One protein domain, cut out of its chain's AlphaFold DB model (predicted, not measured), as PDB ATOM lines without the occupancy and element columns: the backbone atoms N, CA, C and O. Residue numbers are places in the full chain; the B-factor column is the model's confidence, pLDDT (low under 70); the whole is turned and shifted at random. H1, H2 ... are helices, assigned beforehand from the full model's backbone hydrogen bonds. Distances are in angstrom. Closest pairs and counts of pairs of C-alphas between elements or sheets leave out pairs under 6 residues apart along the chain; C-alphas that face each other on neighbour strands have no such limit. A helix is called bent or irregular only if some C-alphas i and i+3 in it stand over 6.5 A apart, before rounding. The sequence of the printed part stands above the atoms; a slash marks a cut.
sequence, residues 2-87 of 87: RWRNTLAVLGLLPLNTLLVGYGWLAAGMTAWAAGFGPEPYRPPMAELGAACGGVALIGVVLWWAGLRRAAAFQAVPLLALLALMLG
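AT A GLANCE: This is residues 2 to 87 of the 87 residues of an uncharacterized protein of Streptomyces chromofuscus (UniProt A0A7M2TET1). This is a long, thin rod of helices: one long bent helix, H1, runs along nearly the whole length, H2 comes back the opposite way, and H3 and H4, one after the other, turn again and run the same way as H1, packing on both H1 and H2. The bundle of H1b, H2 and H4 is up and down, and the far end of H1b, with the link after it, reaches past the ends of H2 and H4 and makes one end of the rod. There are 86 residues printed, with four named helices in the order H1, H2, H3, H4 and no named strand; the class is all helix. The whole is loose, with a radius of gyration of the C-alphas of 15.1 A, and the C-alphas span 52 by 18 by 15 A.

IN THESE COORDINATES: Start at C-alpha 2, at (165.133, 118.477, 102.461), where H1 begins; it holds residues 2 to 36. By its hydrogen bonds H1 was assigned as one helix, but it is bent: C-alphas 11 and 14 are 6.9 A apart. Read it as two arms, H1a with residues 2 to 11 and H1b with residues 14 to 36; residues 12 and 13 belong to neither. H1a is 14.4 A from first to last C-alpha, and H1b is 31.8 A, ending at C-alpha 36 at (164.340, 163.473, 122.147). Next find C-alpha 45 at (172.415, 144.442, 126.796), where H2 begins; it holds residues 45 to 64 and is 28.7 A long. H3, residues 68 to 73, is 8.6 A long. H4, residues 75 to 86, is 16.2 A long and ends at C-alpha 86 at (177.628, 147.187, 118.058).

HOW THE PARTS SIT: Look first at the two arms of H1, whose lines stand at a steep tilt of 40 degrees. Then look at the bundle of H1b, H2 and H4, three helices in which each runs against the one before it in the chain. H1b and H2 are close but not clearly touching, with the C-alphas of Gly 23 and Leu 48 the closest at 6.7 A; they run opposite ways at a shallow tilt of 23 degrees. H4 touches H1b, where the C-alphas of Asn 16 and Pro 77 are the closest at 5.9 A, and the two run the same way at a shallow tilt of 17 degrees. H4 also touches H2, where the closest C-alphas, of Cys 52 and Leu 78, are 5.8 A apart; these run opposite ways at a shallow tilt of 20 degrees. H2 and H3 form a helical hairpin: H2 touches H3 with residues 58 to 63 alone, the closest C-alphas are those of Gly 59 and Ala 71 at 4.3 A, and the shallow tilt is 22 degrees, opposite ways. H3 also touches H1a, where the closest C-alphas, of Val 9 and Ala 70, are 5.2 A apart, at a shallow tilt of 32 degrees, the same way. H3 and H4 meet only through their link. H1a and H2 are only just apart, at 8.5 A; H1a is also apart from H4, and H1b from H3. In H1a, H1b, H2, H3 and H4 every pair of O i and N i+4 is within hydrogen-bond range.

THE WHOLE: The two C-alphas farthest apart are those of Arg 2 and Pro 38, at 52.7 A. The printed part has no cut; it ends at Gly 87, the chain's last residue. No link is long: H1 to H2, with 8 residues between, is short, and H2 to H3 and H3 to H4 are tight. The mean pLDDT of the printed part is 86.1, and the model's confidence is under 70 at residues 40 and 87.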
ATOM      1  N   ARG A   2     165.593 117.091 102.729       71.56
ATOM      2  CA  ARG A   2     165.133 118.477 102.461       71.56
ATOM      3  C   ARG A   2     163.948 118.921 103.337       71.56
ATOM      4  O   ARG A   2     164.056 119.953 103.980       71.56
ATOM      5  N   TRP A   3     162.896 118.107 103.444       85.75
ATOM      6  CA  TRP A   3     161.671 118.452 104.186       85.75
ATOM      7  C   TRP A   3     161.895 118.746 105.680       85.75
ATOM      8  O   TRP A   3     161.436 119.762 106.183       85.75
ATOM      9  N   ARG A   4     162.688 117.916 106.375       85.88
ATOM     10  CA  ARG A   4     163.041 118.122 107.794       85.88
ATOM     11  C   ARG A   4     163.772 119.449 108.037       85.88
ATOM     12  O   ARG A   4     163.503 120.112 109.026       85.88
ATOM     13  N   ASN A   5     164.666 119.846 107.127       87.06
ATOM     14  CA  ASN A   5     165.327 121.153 107.198       87.06
ATOM     15  C   ASN A   5     164.335 122.294 106.956       87.06
ATOM     16  O   ASN A   5     164.384 123.285 107.670       87.06
ATOM     17  N   THR A   6     163.438 122.154 105.976       86.81
ATOM     18  CA  THR A   6     162.418 123.172 105.691       86.81
ATOM     19  C   THR A   6     161.490 123.378 106.884       86.81
ATOM     20  O   THR A   6     161.273 124.515 107.283       86.81
ATOM     21  N   LEU A   7     161.011 122.297 107.504       90.12
ATOM     22  CA  LEU A   7     160.190 122.378 108.713       90.12
ATOM     23  C   LEU A   7     160.942 123.014 109.884       90.12
ATOM     24  O   LEU A   7     160.373 123.846 110.579       90.12
ATOM     25  N   ALA A   8     162.218 122.669 110.078       87.00
ATOM     26  CA  ALA A   8     163.035 123.293 111.111       87.00
ATOM     27  C   ALA A   8     163.188 124.803 110.872       87.00
ATOM     28  O   ALA A   8     162.997 125.582 111.793       87.00
ATOM     29  N   VAL A   9     163.457 125.236 109.636       87.88
ATOM     30  CA  VAL A   9     163.524 126.668 109.290       87.88
ATOM     31  C   VAL A   9     162.186 127.365 109.542       87.88
ATOM     32  O   VAL A   9     162.165 128.413 110.180       87.88
ATOM     33  N   LEU A  10     161.072 126.777 109.096       91.56
ATOM     34  CA  LEU A  10     159.737 127.346 109.302       91.56
ATOM     35  C   LEU A  10     159.372 127.445 110.787       91.56
ATOM     36  O   LEU A  10     158.812 128.452 111.206       91.56
ATOM     37  N   GLY A  11     159.729 126.442 111.590       90.38
ATOM     38  CA  GLY A  11     159.514 126.465 113.038       90.38
ATOM     39  C   GLY A  11     160.376 127.497 113.770       90.38
ATOM     40  O   GLY A  11     159.985 127.977 114.828       90.38
ATOM     41  N   LEU A  12     161.529 127.867 113.205       90.12
ATOM     42  CA  LEU A  12     162.446 128.854 113.783       90.12
ATOM     43  C   LEU A  12     162.119 130.294 113.374       90.12
ATOM     44  O   LEU A  12     162.549 131.217 114.060       90.12
ATOM     45  N   LEU A  13     161.366 130.499 112.289       89.94
ATOM     46  CA  LEU A  13     160.982 131.833 111.818       89.94
ATOM     47  C   LEU A  13     160.331 132.695 112.911       89.94
ATOM     48  O   LEU A  13     160.835 133.794 113.125       89.94
ATOM     49  N   PRO A  14     159.298 132.235 113.648       91.25
ATOM     50  CA  PRO A  14     158.640 133.066 114.655       91.25
ATOM     51  C   PRO A  14     159.609 133.528 115.744       91.25
ATOM     52  O   PRO A  14     159.629 134.703 116.103       91.25
ATOM     53  N   LEU A  15     160.456 132.613 116.224       90.69
ATOM     54  CA  LEU A  15     161.463 132.911 117.236       90.69
ATOM     55  C   LEU A  15     162.485 133.925 116.712       90.69
ATOM     56  O   LEU A  15     162.737 134.937 117.360       90.69
ATOM     57  N   ASN A  16     163.035 133.688 115.521       91.00
ATOM     58  CA  ASN A  16     164.027 134.573 114.919       91.00
ATOM     59  C   ASN A  16     163.455 135.978 114.683       91.00
ATOM     60  O   ASN A  16     164.140 136.966 114.938       91.00
ATOM     61  N   THR A  17     162.200 136.078 114.234       90.12
ATOM     62  CA  THR A  17     161.518 137.361 114.029       90.12
ATOM     63  C   THR A  17     161.311 138.106 115.344       90.12
ATOM     64  O   THR A  17     161.580 139.304 115.392       90.12
ATOM     65  N   LEU A  18     160.886 137.423 116.412       90.62
ATOM     66  CA  LEU A  18     160.731 138.039 117.734       90.62
ATOM     67  C   LEU A  18     162.062 138.569 118.271       90.62
ATOM     68  O   LEU A  18     162.121 139.699 118.746       90.62
ATOM     69  N   LEU A  19     163.132 137.782 118.154       89.56
ATOM     70  CA  LEU A  19     164.450 138.167 118.652       89.56
ATOM     71  C   LEU A  19     165.017 139.372 117.896       89.56
ATOM     72  O   LEU A  19     165.414 140.354 118.518       89.56
ATOM     73  N   VAL A  20     165.003 139.338 116.560       90.19
ATOM     74  CA  VAL A  20     165.483 140.467 115.747       90.19
ATOM     75  C   VAL A  20     164.602 141.700 115.949       90.19
ATOM     76  O   VAL A  20     165.127 142.800 116.084       90.19
ATOM     77  N   GLY A  21     163.278 141.528 116.028       90.56
ATOM     78  CA  GLY A  21     162.344 142.616 116.316       90.56
ATOM     79  C   GLY A  21     162.594 143.259 117.680       90.56
ATOM     80  O   GLY A  21     162.573 144.483 117.790       90.56
ATOM     81  N   TYR A  22     162.906 142.454 118.697       88.56
ATOM     82  CA  TYR A  22     163.281 142.945 120.022       88.56
ATOM     83  C   TYR A  22     164.587 143.746 119.993       88.56
ATOM     84  O   TYR A  22     164.635 144.861 120.513       88.56
ATOM     85  N   GLY A  23     165.621 143.230 119.320       88.12
ATOM     86  CA  GLY A  23     166.874 143.962 119.119       88.12
ATOM     87  C   GLY A  23     166.668 145.284 118.380       88.12
ATOM     88  O   GLY A  23     167.207 146.313 118.786       88.12
ATOM     89  N   TRP A  24     165.838 145.280 117.336       89.62
ATOM     90  CA  TRP A  24     165.528 146.478 116.557       89.62
ATOM     91  C   TRP A  24     164.777 147.522 117.387       89.62
ATOM     92  O   TRP A  24     165.098 148.708 117.328       89.62
ATOM     93  N   LEU A  25     163.819 147.086 118.210       88.50
ATOM     94  CA  LEU A  25     163.105 147.955 119.144       88.50
ATOM     95  C   LEU A  25     164.068 148.578 120.164       88.50
ATOM     96  O   LEU A  25     164.014 149.785 120.392       88.50
ATOM     97  N   ALA A  26     164.968 147.783 120.748       87.50
ATOM     98  CA  ALA A  26     165.948 148.272 121.715       87.50
ATOM     99  C   ALA A  26     166.901 149.316 121.103       87.50
ATOM    100  O   ALA A  26     167.132 150.366 121.707       87.50
ATOM    101  N   ALA A  27     167.406 149.067 119.892       86.25
ATOM    102  CA  ALA A  27     168.237 150.025 119.162       86.25
ATOM    103  C   ALA A  27     167.453 151.302 118.812       86.25
ATOM    104  O   ALA A  27     167.925 152.413 119.055       86.25
ATOM    105  N   GLY A  28     166.214 151.158 118.329       85.75
ATOM    106  CA  GLY A  28     165.333 152.279 117.998       85.75
ATOM    107  C   GLY A  28     165.010 153.169 119.200       85.75
ATOM    108  O   GLY A  28     165.058 154.390 119.084       85.75
ATOM    109  N   MET A  29     164.754 152.576 120.370       85.81
ATOM    110  CA  MET A  29     164.530 153.318 121.617       85.81
ATOM    111  C   MET A  29     165.788 154.063 122.075       85.81
ATOM    112  O   MET A  29     165.690 155.192 122.550       85.81
ATOM    113  N   THR A  30     166.970 153.471 121.873       83.75
ATOM    114  CA  THR A  30     168.257 154.125 122.159       83.75
ATOM    115  C   THR A  30     168.460 155.348 121.263       83.75
ATOM    116  O   THR A  30     168.739 156.438 121.762       83.75
ATOM    117  N   ALA A  31     168.242 155.198 119.954       82.38
ATOM    118  CA  ALA A  31     168.352 156.291 118.991       82.38
ATOM    119  C   ALA A  31     167.314 157.399 119.241       82.38
ATOM    120  O   ALA A  31     167.636 158.586 119.185       82.38
ATOM    121  N   TRP A  32     166.073 157.023 119.557       85.00
ATOM    122  CA  TRP A  32     165.013 157.976 119.875       85.00
ATOM    123  C   TRP A  32     165.328 158.770 121.148       85.00
ATOM    124  O   TRP A  32     165.231 159.998 121.142       85.00
ATOM    125  N   ALA A  33     165.778 158.101 122.214       82.62
ATOM    126  CA  ALA A  33     166.154 158.766 123.457       82.62
ATOM    127  C   ALA A  33     167.357 159.705 123.283       82.62
ATOM    128  O   ALA A  33     167.376 160.768 123.893       82.62
ATOM    129  N   ALA A  34     168.318 159.365 122.419       78.81
ATOM    130  CA  ALA A  34     169.442 160.247 122.104       78.81
ATOM    131  C   ALA A  34     169.009 161.558 121.416       78.81
ATOM    132  O   ALA A  34     169.673 162.579 121.583       78.81
ATOM    133  N   GLY A  35     167.912 161.538 120.650       79.44
ATOM    134  CA  GLY A  35     167.398 162.718 119.946       79.44
ATOM    135  C   GLY A  35     166.349 163.527 120.715       79.44
ATOM    136  O   GLY A  35     166.246 164.734 120.507       79.44
ATOM    137  N   PHE A  36     165.559 162.879 121.577       76.50
ATOM    138  CA  PHE A  36     164.340 163.473 122.147       76.50
ATOM    139  C   PHE A  36     164.153 163.233 123.653       76.50
ATOM    140  O   PHE A  36     163.221 163.782 124.243       76.50
ATOM    141  N   GLY A  37     164.991 162.406 124.283       74.38
ATOM    142  CA  GLY A  37     164.855 162.036 125.689       74.38
ATOM    143  C   GLY A  37     165.570 163.014 126.630       74.38
ATOM    144  O   GLY A  37     166.697 163.412 126.342       74.38
ATOM    145  N   PRO A  38     164.974 163.370 127.785       71.19
ATOM    146  CA  PRO A  38     165.679 164.126 128.823       71.19
ATOM    147  C   PRO A  38     166.789 163.300 129.495       71.19
ATOM    148  O   PRO A  38     167.674 163.866 130.133       71.19
ATOM    149  N   GLU A  39     166.752 161.971 129.352       74.25
ATOM    150  CA  GLU A  39     167.680 161.043 129.989       74.25
ATOM    151  C   GLU A  39     168.073 159.914 129.014       74.25
ATOM    152  O   GLU A  39     167.220 159.452 128.244       74.25
ATOM    153  N   PRO A  40     169.344 159.461 128.999       69.44
ATOM    154  CA  PRO A  40     169.793 158.464 128.035       69.44
ATOM    155  C   PRO A  40     169.145 157.101 128.305       69.44
ATOM    156  O   PRO A  40     169.315 156.522 129.382       69.44
ATOM    157  N   TYR A  41     168.455 156.548 127.307       76.81
ATOM    158  CA  TYR A  41     167.964 155.172 127.366       76.81
ATOM    159  C   TYR A  41     169.142 154.196 127.386       76.81
ATOM    160  O   TYR A  41     170.022 154.243 126.526       76.81
ATOM    161  N   ARG A  42     169.150 153.293 128.372       77.88
ATOM    162  CA  ARG A  42     170.123 152.201 128.456       77.88
ATOM    163  C   ARG A  42     169.509 150.933 127.866       77.88
ATOM    164  O   ARG A  42     168.600 150.378 128.483       77.88
ATOM    165  N   PRO A  43     169.991 150.453 126.710       77.69
ATOM    166  CA  PRO A  43     169.476 149.225 126.126       77.69
ATOM    167  C   PRO A  43     169.753 148.000 127.021       77.69
ATOM    168  O   PRO A  43     170.791 147.941 127.690       77.69
ATOM    169  N   PRO A  44     168.857 146.993 127.024       83.88
ATOM    170  CA  PRO A  44     168.965 145.788 127.847       83.88
ATOM    171  C   PRO A  44     170.010 144.807 127.284       83.88
ATOM    172  O   PRO A  44     169.701 143.730 126.773       83.88
ATOM    173  N   MET A  45     171.288 145.178 127.389       84.19
ATOM    174  CA  MET A  45     172.415 144.442 126.796       84.19
ATOM    175  C   MET A  45     172.555 143.003 127.309       84.19
ATOM    176  O   MET A  45     172.950 142.120 126.552       84.19
ATOM    177  N   ALA A  46     172.197 142.741 128.570       84.81
ATOM    178  CA  ALA A  46     172.226 141.393 129.135       84.81
ATOM    179  C   ALA A  46     171.201 140.459 128.467       84.81
ATOM    180  O   ALA A  46     171.516 139.309 128.165       84.81
ATOM    181  N   GLU A  47     169.997 140.958 128.186       85.69
ATOM    182  CA  GLU A  47     168.940 140.182 127.532       85.69
ATOM    183  C   GLU A  47     169.248 139.952 126.051       85.69
ATOM    184  O   GLU A  47     169.076 138.841 125.553       85.69
ATOM    185  N   LEU A  48     169.776 140.969 125.359       85.31
ATOM    186  CA  LEU A  48     170.246 140.833 123.977       85.31
ATOM    187  C   LEU A  48     171.427 139.853 123.877       85.31
ATOM    188  O   LEU A  48     171.463 139.013 122.978       85.31
ATOM    189  N   GLY A  49     172.349 139.888 124.841       85.62
ATOM    190  CA  GLY A  49     173.435 138.914 124.949       85.62
ATOM    191  C   GLY A  49     172.927 137.488 125.182       85.62
ATOM    192  O   GLY A  49     173.383 136.552 124.520       85.62
ATOM    193  N   ALA A  50     171.937 137.314 126.062       88.56
ATOM    194  CA  ALA A  50     171.290 136.023 126.291       88.56
ATOM    195  C   ALA A  50     170.552 135.516 125.037       88.56
ATOM    196  O   ALA A  50     170.650 134.333 124.704       88.56
ATOM    197  N   ALA A  51     169.884 136.407 124.299       88.19
ATOM    198  CA  ALA A  51     169.252 136.096 123.019       88.19
ATOM    199  C   ALA A  51     170.274 135.623 121.972       88.19
ATOM    200  O   ALA A  51     170.065 134.585 121.341       88.19
ATOM    201  N   CYS A  52     171.407 136.320 121.834       88.31
ATOM    202  CA  CYS A  52     172.516 135.900 120.971       88.31
ATOM    203  C   CYS A  52     173.041 134.508 121.353       88.31
ATOM    204  O   CYS A  52     173.194 133.641 120.489       88.31
ATOM    205  N   GLY A  53     173.267 134.266 122.648       87.38
ATOM    206  CA  GLY A  53     173.689 132.959 123.155       87.38
ATOM    207  C   GLY A  53     172.680 131.849 122.845       87.38
ATOM    208  O   GLY A  53     173.067 130.768 122.399       87.38
ATOM    209  N   GLY A  54     171.384 132.129 123.003       90.56
ATOM    210  CA  GLY A  54     170.302 131.197 122.681       90.56
ATOM    211  C   GLY A  54     170.258 130.825 121.197       90.56
ATOM    212  O   GLY A  54     170.225 129.641 120.861       90.56
ATOM    213  N   VAL A  55     170.330 131.816 120.305       90.12
ATOM    214  CA  VAL A  55     170.383 131.616 118.842       90.12
ATOM    215  C   VAL A  55     171.597 130.770 118.447       90.12
ATOM    216  O   VAL A  55     171.469 129.816 117.673       90.12
ATOM    217  N   ALA A  56     172.766 131.066 119.020       89.94
ATOM    218  CA  ALA A  56     173.985 130.300 118.774       89.94
ATOM    219  C   ALA A  56     173.847 128.838 119.233       89.94
ATOM    220  O   ALA A  56     174.164 127.920 118.469       89.94
ATOM    221  N   LEU A  57     173.315 128.602 120.437       93.94
ATOM    222  CA  LEU A  57     173.067 127.255 120.965       93.94
ATOM    223  C   LEU A  57     172.090 126.465 120.089       93.94
ATOM    224  O   LEU A  57     172.357 125.305 119.767       93.94
ATOM    225  N   ILE A  58     170.998 127.089 119.640       91.25
ATOM    226  CA  ILE A  58     170.039 126.467 118.717       91.25
ATOM    227  C   ILE A  58     170.738 126.071 117.410       91.25
ATOM    228  O   ILE A  58     170.558 124.949 116.930       91.25
ATOM    229  N   GLY A  59     171.580 126.947 116.855       89.06
ATOM    230  CA  GLY A  59     172.390 126.648 115.672       89.06
ATOM    231  C   GLY A  59     173.285 125.416 115.854       89.06
ATOM    232  O   GLY A  59     173.304 124.537 114.987       89.06
ATOM    233  N   VAL A  60     173.968 125.307 116.997       91.81
ATOM    234  CA  VAL A  60     174.824 124.153 117.338       91.81
ATOM    235  C   VAL A  60     174.009 122.864 117.452       91.81
ATOM    236  O   VAL A  60     174.384 121.846 116.865       91.81
ATOM    237  N   VAL A  61     172.863 122.903 118.136       92.44
ATOM    238  CA  VAL A  61     171.973 121.737 118.278       92.44
ATOM    239  C   VAL A  61     171.464 121.264 116.914       92.44
ATOM    240  O   VAL A  61     171.492 120.068 116.615       92.44
ATOM    241  N   LEU A  62     171.054 122.190 116.041       89.94
ATOM    242  CA  LEU A  62     170.617 121.869 114.678       89.94
ATOM    243  C   LEU A  62     171.750 121.271 113.839       89.94
ATOM    244  O   LEU A  62     171.513 120.358 113.040       89.94
ATOM    245  N   TRP A  63     172.978 121.759 114.023       90.25
ATOM    246  CA  TRP A  63     174.156 121.220 113.355       90.25
ATOM    247  C   TRP A  63     174.423 119.770 113.773       90.25
ATOM    248  O   TRP A  63     174.560 118.904 112.904       90.25
ATOM    249  N   TRP A  64     174.415 119.489 115.080       92.12
ATOM    250  CA  TRP A  64     174.538 118.130 115.622       92.12
ATOM    251  C   TRP A  64     173.412 117.200 115.157       92.12
ATOM    252  O   TRP A  64     173.666 116.040 114.844       92.12
ATOM    253  N   ALA A  65     172.189 117.711 114.998       88.44
ATOM    254  CA  ALA A  65     171.051 116.954 114.470       88.44
ATOM    255  C   ALA A  65     171.107 116.693 112.944       88.44
ATOM    256  O   ALA A  65     170.172 116.120 112.372       88.44
ATOM    257  N   GLY A  66     172.164 117.135 112.250       88.12
ATOM    258  CA  GLY A  66     172.314 116.996 110.796       88.12
ATOM    259  C   GLY A  66     171.458 117.974 109.976       88.12
ATOM    260  O   GLY A  66     171.374 117.855 108.748       88.12
ATOM    261  N   LEU A  67     170.840 118.972 110.614       86.75
ATOM    262  CA  LEU A  67     170.010 120.006 109.987       86.75
ATOM    263  C   LEU A  67     170.853 121.226 109.585       86.75
ATOM    264  O   LEU A  67     170.593 122.360 109.980       86.75
ATOM    265  N   ARG A  68     171.880 120.990 108.757       87.38
ATOM    266  CA  ARG A  68     172.895 122.003 108.405       87.38
ATOM    267  C   ARG A  68     172.324 123.290 107.794       87.38
ATOM    268  O   ARG A  68     172.884 124.355 108.010       87.38
ATOM    269  N   ARG A  69     171.216 123.214 107.043       86.19
ATOM    270  CA  ARG A  69     170.586 124.411 106.450       86.19
ATOM    271  C   ARG A  69     169.862 125.248 107.500       86.19
ATOM    272  O   ARG A  69     169.969 126.465 107.466       86.19
ATOM    273  N   ALA A  70     169.162 124.600 108.430       86.38
ATOM    274  CA  ALA A  70     168.520 125.292 109.543       86.38
ATOM    275  C   ALA A  70     169.560 125.901 110.498       86.38
ATOM    276  O   ALA A  70     169.384 127.026 110.949       86.38
ATOM    277  N   ALA A  71     170.678 125.203 110.730       87.38
ATOM    278  CA  ALA A  71     171.810 125.740 111.482       87.38
ATOM    279  C   ALA A  71     172.423 126.977 110.801       87.38
ATOM    280  O   ALA A  71     172.617 127.998 111.448       87.38
ATOM    281  N   ALA A  72     172.654 126.928 109.484       88.31
ATOM    282  CA  ALA A  72     173.140 128.086 108.730       88.31
ATOM    283  C   ALA A  72     172.149 129.263 108.759       88.31
ATOM    284  O   ALA A  72     172.562 130.416 108.825       88.31
ATOM    285  N   PHE A  73     170.842 128.988 108.765       89.88
ATOM    286  CA  PHE A  73     169.810 130.023 108.858       89.88
ATOM    287  C   PHE A  73     169.859 130.799 110.184       89.88
ATOM    288  O   PHE A  73     169.545 131.986 110.196       89.88
ATOM    289  N   GLN A  74     170.314 130.176 111.279       89.25
ATOM    290  CA  GLN A  74     170.503 130.847 112.573       89.25
ATOM    291  C   GLN A  74     171.626 131.897 112.553       89.25
ATOM    292  O   GLN A  74     171.651 132.772 113.413       89.25
ATOM    293  N   ALA A  75     172.510 131.896 111.546       87.75
ATOM    294  CA  ALA A  75     173.512 132.949 111.395       87.75
ATOM    295  C   ALA A  75     172.887 134.318 111.073       87.75
ATOM    296  O   ALA A  75     173.422 135.340 111.488       87.75
ATOM    297  N   VAL A  76     171.747 134.354 110.372       90.56
ATOM    298  CA  VAL A  76     171.074 135.608 109.989       90.56
ATOM    299  C   VAL A  76     170.606 136.413 111.212       90.56
ATOM    300  O   VAL A  76     171.045 137.554 111.353       90.56
ATOM    301  N   PRO A  77     169.767 135.870 112.122       85.81
ATOM    302  CA  PRO A  77     169.359 136.600 113.319       85.81
ATOM    303  C   PRO A  77     170.536 136.874 114.262       85.81
ATOM    304  O   PRO A  77     170.565 137.934 114.876       85.81
ATOM    305  N   LEU A  78     171.524 135.973 114.343       89.31
ATOM    306  CA  LEU A  78     172.716 136.175 115.171       89.31
ATOM    307  C   LEU A  78     173.511 137.405 114.716       89.31
ATOM    308  O   LEU A  78     173.841 138.259 115.530       89.31
ATOM    309  N   LEU A  79     173.790 137.510 113.412       88.81
ATOM    310  CA  LEU A  79     174.510 138.647 112.838       88.81
ATOM    311  C   LEU A  79     173.702 139.941 112.947       88.81
ATOM    312  O   LEU A  79     174.278 140.983 113.243       88.81
ATOM    313  N   ALA A  80     172.384 139.876 112.744       88.56
ATOM    314  CA  ALA A  80     171.508 141.033 112.902       88.56
ATOM    315  C   ALA A  80     171.534 141.566 114.343       88.56
ATOM    316  O   ALA A  80     171.737 142.758 114.547       88.56
ATOM    317  N   LEU A  81     171.393 140.690 115.342       86.94
ATOM    318  CA  LEU A  81     171.481 141.076 116.752       86.94
ATOM    319  C   LEU A  81     172.864 141.618 117.110       86.94
ATOM    320  O   LEU A  81     172.958 142.649 117.767       86.94
ATOM    321  N   LEU A  82     173.930 140.965 116.643       88.62
ATOM    322  CA  LEU A  82     175.296 141.421 116.887       88.62
ATOM    323  C   LEU A  82     175.525 142.828 116.316       88.62
ATOM    324  O   LEU A  82     176.082 143.681 116.998       88.62
ATOM    325  N   ALA A  83     175.061 143.082 115.091       88.69
ATOM    326  CA  ALA A  83     175.153 144.397 114.466       88.69
ATOM    327  C   ALA A  83     174.401 145.466 115.274       88.69
ATOM    328  O   ALA A  83     174.916 146.564 115.448       88.69
ATOM    329  N   LEU A  84     173.227 145.129 115.816       83.94
ATOM    330  CA  LEU A  84     172.425 146.038 116.643       83.94
ATOM    331  C   LEU A  84     173.005 146.291 118.034       83.94
ATOM    332  O   LEU A  84     172.675 147.297 118.646       83.94
ATOM    333  N   MET A  85     173.839 145.387 118.545       81.56
ATOM    334  CA  MET A  85     174.561 145.602 119.801       81.56
ATOM    335  C   MET A  85     175.841 146.430 119.611       81.56
ATOM    336  O   MET A  85     176.350 146.975 120.587       81.56
ATOM    337  N   LEU A  86     176.388 146.476 118.390       81.62
ATOM    338  CA  LEU A  86     177.628 147.187 118.058       81.62
ATOM    339  C   LEU A  86     177.407 148.608 117.516       81.62
ATOM    340  O   LEU A  86     178.357 149.392 117.531       81.62
ATOM    341  N   GLY A  87     176.217 148.904 116.986       65.56
ATOM    342  CA  GLY A  87     175.824 150.224 116.476       65.56
ATOM    343  C   GLY A  87     175.151 151.081 117.534       65.56
ATOM    344  O   GLY A  87     175.356 152.312 117.473       65.56
TER     345      GLY A  87